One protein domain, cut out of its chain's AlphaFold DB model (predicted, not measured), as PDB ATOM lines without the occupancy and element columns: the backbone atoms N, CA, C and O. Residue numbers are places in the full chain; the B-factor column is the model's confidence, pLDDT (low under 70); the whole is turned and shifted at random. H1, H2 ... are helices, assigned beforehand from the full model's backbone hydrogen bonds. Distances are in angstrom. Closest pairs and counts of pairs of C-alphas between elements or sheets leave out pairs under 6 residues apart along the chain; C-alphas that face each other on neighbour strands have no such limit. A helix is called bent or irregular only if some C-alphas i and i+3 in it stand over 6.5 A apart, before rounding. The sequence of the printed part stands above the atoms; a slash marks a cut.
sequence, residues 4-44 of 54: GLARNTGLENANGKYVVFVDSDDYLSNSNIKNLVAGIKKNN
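What this domain is: This is residues 4 to 44 of the 54 residues of the protein "Glyco_trans_2-like domain-containing protein" of Lactobacillus gastricus DSM 16045 (UniProt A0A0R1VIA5). Two short helices, H1 and H2, stand at the two ends of a loose, open model, with no contact between them, and a long winding link fills the space from one to the other. The link leaves H1 toward the side of H2, turns round near Tyr 18, runs back through the middle to a second turn near Asp 25, and then crosses over again to H2; residues 24 to 32, of which residue 32 belongs to H2, stick out. The printed part has 41 residues with two named helices, H1 then H2, and no named strand, and its class is all helix. The whole is loose, with a radius of gyration of the C-alphas of 12.1 A, and spans 32 by 23 by 14 A.

How they stand to each other: The first helix, H1, residues 4 to 13, and the second, H2, residues 32 to 43, are apart: no C-alpha of the one is within 8 A of the other. They are joined by a long link of 18 residues, 14 to 31, whose C-alphas lie 2 to 15 A from the mean of all C-alphas. In H1 and H2 every backbone O i to N i+4 pair is within hydrogen-bond range.

Where its parts are: H1 begins at C-alpha 4, at (12.262, 33.838, -40.248), and measures 14.5 A from first to last C-alpha. The link has C-alpha 18 at (29.349, 28.096, -37.641) and C-alpha 25 at (15.181, 25.509, -53.422). H2, the longest helix with 12 residues, measures 16.8 A and ends at C-alpha 43, at (41.065, 35.953, -42.015). Neither helix is bent.

The domain as a whole: The two C-alphas farthest apart are those of Leu 5 and Lys 42, at 32.2 A. Residues 24 to 32 stand free. The printed part has no cut. The mean pLDDT of the printed part is 95.4, and no printed residue is under 70.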
ATOM      1  N   GLY A   4      11.531  33.298 -41.401       90.81
ATOM      2  CA  GLY A   4      12.262  33.838 -40.248       90.81
ATOM      3  C   GLY A   4      12.082  33.017 -38.964       90.81
ATOM      4  O   GLY A   4      13.055  32.777 -38.258       90.81
ATOM      5  N   LEU A   5      10.869  32.519 -38.693       94.75
ATOM      6  CA  LEU A   5      10.615  31.659 -37.529       94.75
ATOM      7  C   LEU A   5      11.340  30.318 -37.668       94.75
ATOM      8  O   LEU A   5      11.978  29.878 -36.721       94.75
ATOM      9  N   ALA A   6      11.305  29.712 -38.859       94.12
ATOM     10  CA  ALA A   6      12.000  28.452 -39.119       94.12
ATOM     11  C   ALA A   6      13.522  28.591 -38.940       94.12
ATOM     12  O   ALA A   6      14.148  27.742 -38.308       94.12
ATOM     13  N   ARG A   7      14.110  29.691 -39.430       95.44
ATOM     14  CA  ARG A   7      15.533  30.014 -39.239       95.44
ATOM     15  C   ARG A   7      15.878  30.202 -37.760       95.44
ATOM     16  O   ARG A   7      16.878  29.650 -37.313       95.44
ATOM     17  N   ASN A   8      15.043  30.912 -36.999       96.06
ATOM     18  CA  ASN A   8      15.254  31.113 -35.562       96.06
ATOM     19  C   ASN A   8      15.183  29.794 -34.782       96.06
ATOM     20  O   ASN A   8      16.085  29.503 -34.005       96.06
ATOM     21  N   THR A   9      14.181  28.954 -35.046       96.25
ATOM     22  CA  THR A   9      14.099  27.618 -34.438       96.25
ATOM     23  C   THR A   9      15.309  26.757 -34.813       96.25
ATOM     24  O   THR A   9      15.858  26.058 -33.964       96.25
ATOM     25  N   GLY A  10      15.773  26.823 -36.065       95.56
ATOM     26  CA  GLY A  10      16.999  26.148 -36.493       95.56
ATOM     27  C   GLY A  10      18.237  26.629 -35.729       95.56
ATOM     28  O   GLY A  10      19.033  25.806 -35.283       95.56
ATOM     29  N   LEU A  11      18.374  27.944 -35.527       96.50
ATOM     30  CA  LEU A  11      19.460  28.550 -34.751       96.50
ATOM     31  C   LEU A  11      19.455  28.106 -33.283       96.50
ATOM     32  O   LEU A  11      20.511  27.759 -32.767       96.50
ATOM     33  N   GLU A  12      18.290  28.071 -32.630       97.94
ATOM     34  CA  GLU A  12      18.153  27.627 -31.231       97.94
ATOM     35  C   GLU A  12      18.608  26.172 -31.019       97.94
ATOM     36  O   GLU A  12      19.050  25.814 -29.930       97.94
ATOM     37  N   ASN A  13      18.523  25.336 -32.059       97.69
ATOM     38  CA  ASN A  13      18.909  23.923 -32.019       97.69
ATOM     39  C   ASN A  13      20.312  23.650 -32.599       97.69
ATOM     40  O   ASN A  13      20.804  22.518 -32.531       97.69
ATOM     41  N   ALA A  14      20.966  24.645 -33.201       97.69
ATOM     42  CA  ALA A  14      22.267  24.472 -33.830       97.69
ATOM     43  C   ALA A  14      23.387  24.382 -32.779       97.69
ATOM     44  O   ALA A  14      23.508  25.226 -31.901       97.69
ATOM     45  N   ASN A  15      24.261  23.379 -32.913       97.69
ATOM     46  CA  ASN A  15      25.396  23.148 -32.003       97.69
ATOM     47  C   ASN A  15      26.766  23.270 -32.702       97.69
ATOM     48  O   ASN A  15      27.810  22.964 -32.126       97.69
ATOM     49  N   GLY A  16      26.773  23.656 -33.981       96.69
ATOM     50  CA  GLY A  16      27.993  23.825 -34.766       96.69
ATOM     51  C   GLY A  16      28.729  25.119 -34.420       96.69
ATOM     52  O   GLY A  16      28.130  26.090 -33.973       96.69
ATOM     53  N   LYS A  17      30.039  25.167 -34.698       97.31
ATOM     54  CA  LYS A  17      30.841  26.396 -34.532       97.31
ATOM     55  C   LYS A  17      30.406  27.530 -35.474       97.31
ATOM     56  O   LYS A  17      30.633  28.696 -35.175       97.31
ATOM     57  N   TYR A  18      29.827  27.175 -36.617       97.19
ATOM     58  CA  TYR A  18      29.349  28.096 -37.641       97.19
ATOM     59  C   TYR A  18      27.955  27.664 -38.091       97.19
ATOM     60  O   TYR A  18      27.634  26.474 -38.041       97.19
ATOM     61  N   VAL A  19      27.168  28.619 -38.580       97.06
ATOM     62  CA  VAL A  19      25.854  28.386 -39.185       97.06
ATOM     63  C   VAL A  19      25.862  28.943 -40.605       97.06
ATOM     64  O   VAL A  19      26.461  29.984 -40.866       97.06
ATOM     65  N   VAL A  20      25.198  28.241 -41.520       95.56
ATOM     66  CA  VAL A  20      24.905  28.702 -42.879       95.56
ATOM     67  C   VAL A  20      23.410  28.531 -43.123       95.56
ATOM     68  O   VAL A  20      22.833  27.518 -42.726       95.56
ATOM     69  N   PHE A  21      22.781  29.523 -43.746       93.38
ATOM     70  CA  PHE A  21      21.394  29.423 -44.187       93.38
ATOM     71  C   PHE A  21      21.369  28.931 -45.633       93.38
ATOM     72  O   PHE A  21      22.116  29.446 -46.461       93.38
ATOM     73  N   VAL A  22      20.532  27.935 -45.909       92.31
ATOM     74  CA  VAL A  22      20.288  27.381 -47.247       92.31
ATOM     75  C   VAL A  22      18.777  27.288 -47.398       92.31
ATOM     76  O   VAL A  22      18.131  26.677 -46.540       92.31
ATOM     77  N   ASP A  23      18.214  27.935 -48.416       91.44
ATOM     78  CA  ASP A  23      16.776  27.864 -48.664       91.44
ATOM     79  C   ASP A  23      16.410  26.523 -49.326       91.44
ATOM     80  O   ASP A  23      17.264  25.775 -49.800       91.44
ATOM     81  N   SER A  24      15.131  26.144 -49.272       92.00
ATOM     82  CA  SER A  24      14.677  24.800 -49.673       92.00
ATOM     83  C   SER A  24      14.819  24.502 -51.168       92.00
ATOM     84  O   SER A  24      14.714  23.347 -51.575       92.00
ATOM     85  N   ASP A  25      14.994  25.538 -51.976       93.56
ATOM     86  CA  ASP A  25      15.181  25.509 -53.422       93.56
ATOM     87  C   ASP A  25      16.635  25.778 -53.851       93.56
ATOM     88  O   ASP A  25      16.930  25.740 -55.046       93.56
ATOM     89  N   ASP A  26      17.553  25.951 -52.891       91.56
ATOM     90  CA  ASP A  26      18.981  26.132 -53.142       91.56
ATOM     91  C   ASP A  26      19.773  24.819 -53.054       91.56
ATOM     92  O   ASP A  26      19.454  23.893 -52.304       91.56
ATOM     93  N   TYR A  27      20.898  24.779 -53.774       91.38
ATOM     94  CA  TYR A  27      21.878  23.697 -53.704       91.38
ATOM     95  C   TYR A  27      23.272  24.243 -53.415       91.38
ATOM     96  O   TYR A  27      23.687  25.276 -53.939       91.38
ATOM     97  N   LEU A  28      24.039  23.498 -52.619       91.31
ATOM     98  CA  LEU A  28      25.454  23.768 -52.394       91.31
ATOM     99  C   LEU A  28      26.308  22.845 -53.263       91.31
ATOM    100  O   LEU A  28      26.081  21.637 -53.323       91.31
ATOM    101  N   SER A  29      27.356  23.391 -53.875       91.88
ATOM    102  CA  SER A  29      28.431  22.577 -54.437       91.88
ATOM    103  C   SER A  29      29.223  21.887 -53.324       91.88
ATOM    104  O   SER A  29      29.351  22.392 -52.202       91.88
ATOM    105  N   ASN A  30      29.883  20.784 -53.677       92.69
ATOM    106  CA  ASN A  30      30.721  20.005 -52.760       92.69
ATOM    107  C   ASN A  30      31.849  20.818 -52.092       92.69
ATOM    108  O   ASN A  30      32.419  20.382 -51.093       92.69
ATOM    109  N   SER A  31      32.197  21.990 -52.634       94.38
ATOM    110  CA  SER A  31      33.286  22.829 -52.125       94.38
ATOM    111  C   SER A  31      32.834  24.044 -51.308       94.38
ATOM    112  O   SER A  31      33.669  24.622 -50.610       94.38
ATOM    113  N   ASN A  32      31.545  24.417 -51.322       94.31
ATOM    114  CA  ASN A  32      31.082  25.669 -50.707       94.31
ATOM    115  C   ASN A  32      31.439  25.761 -49.219       94.31
ATOM    116  O   ASN A  32      32.130  26.694 -48.812       94.31
ATOM    117  N   ILE A  33      31.044  24.770 -48.413       95.50
ATOM    118  CA  ILE A  33      31.289  24.781 -46.959       95.50
ATOM    119  C   ILE A  33      32.789  24.819 -46.643       95.50
ATOM    120  O   ILE A  33      33.227  25.581 -45.781       95.50
ATOM    121  N   LYS A  34      33.599  24.040 -47.372       96.81
ATOM    122  CA  LYS A  34      35.058  24.010 -47.196       96.81
ATOM    123  C   LYS A  34      35.675  25.385 -47.454       96.81
ATOM    124  O   LYS A  34      36.506  25.831 -46.663       96.81
ATOM    125  N   ASN A  35      35.265  26.048 -48.532       96.12
ATOM    126  CA  ASN A  35      35.797  27.349 -48.925       96.12
ATOM    127  C   ASN A  35      35.396  28.445 -47.929       96.12
ATOM    128  O   ASN A  35      36.256  29.217 -47.506       96.12
ATOM    129  N   LEU A  36      34.135  28.458 -47.482       96.94
ATOM    130  CA  LEU A  36      33.644  29.403 -46.472       96.94
ATOM    131  C   LEU A  36      34.405  29.264 -45.147       96.94
ATOM    132  O   LEU A  36      34.934  30.241 -44.616       96.94
ATOM    133  N   VAL A  37      34.542  28.036 -44.636       97.50
ATOM    134  CA  VAL A  37      35.268  27.778 -43.382       97.50
ATOM    135  C   VAL A  37      36.754  28.125 -43.514       97.50
ATOM    136  O   VAL A  37      37.348  28.656 -42.573       97.50
ATOM    137  N   ALA A  38      37.374  27.851 -44.667       97.62
ATOM    138  CA  ALA A  38      38.755  28.250 -44.929       97.62
ATOM    139  C   ALA A  38      38.912  29.779 -44.942       97.62
ATOM    140  O   ALA A  38      39.868  30.286 -44.354       97.62
ATOM    141  N   GLY A  39      37.966  30.508 -45.541       97.12
ATOM    142  CA  GLY A  39      37.931  31.972 -45.548       97.12
ATOM    143  C   GLY A  39      37.828  32.566 -44.144       97.12
ATOM    144  O   GLY A  39      38.638  33.422 -43.788       97.12
ATOM    145  N   ILE A  40      36.909  32.048 -43.323       98.19
ATOM    146  CA  ILE A  40      36.762  32.435 -41.912       98.19
ATOM    147  C   ILE A  40      38.073  32.229 -41.149       98.19
ATOM    148  O   ILE A  40      38.568  33.148 -40.501       98.19
ATOM    149  N   LYS A  41      38.665  31.031 -41.242       98.00
ATOM    150  CA  LYS A  41      39.891  30.689 -40.505       98.00
ATOM    151  C   LYS A  41      41.092  31.511 -40.959       98.00
ATOM    152  O   LYS A  41      41.871  31.948 -40.121       98.00
ATOM    153  N   LYS A  42      41.248  31.713 -42.270       98.38
ATOM    154  CA  LYS A  42      42.374  32.456 -42.848       98.38
ATOM    155  C   LYS A  42      42.380  33.916 -42.400       98.38
ATOM    156  O   LYS A  42      43.449  34.462 -42.156       98.38
ATOM    157  N   ASN A  43      41.204  34.528 -42.310       97.75
ATOM    158  CA  ASN A  43      41.065  35.953 -42.015       97.75
ATOM    159  C   ASN A  43      40.651  36.234 -40.564       97.75
ATOM    160  O   ASN A  43      40.437  37.390 -40.213       97.75
ATOM    161  N   ASN A  44      40.519  35.191 -39.735       97.44
ATOM    162  CA  ASN A  44      39.994  35.276 -38.372       97.44
ATOM    163  C   ASN A  44      38.691  36.100 -38.297       97.44
ATOM    164  O   ASN A  44      38.569  37.016 -37.489       97.44
TER     165      ASN A  44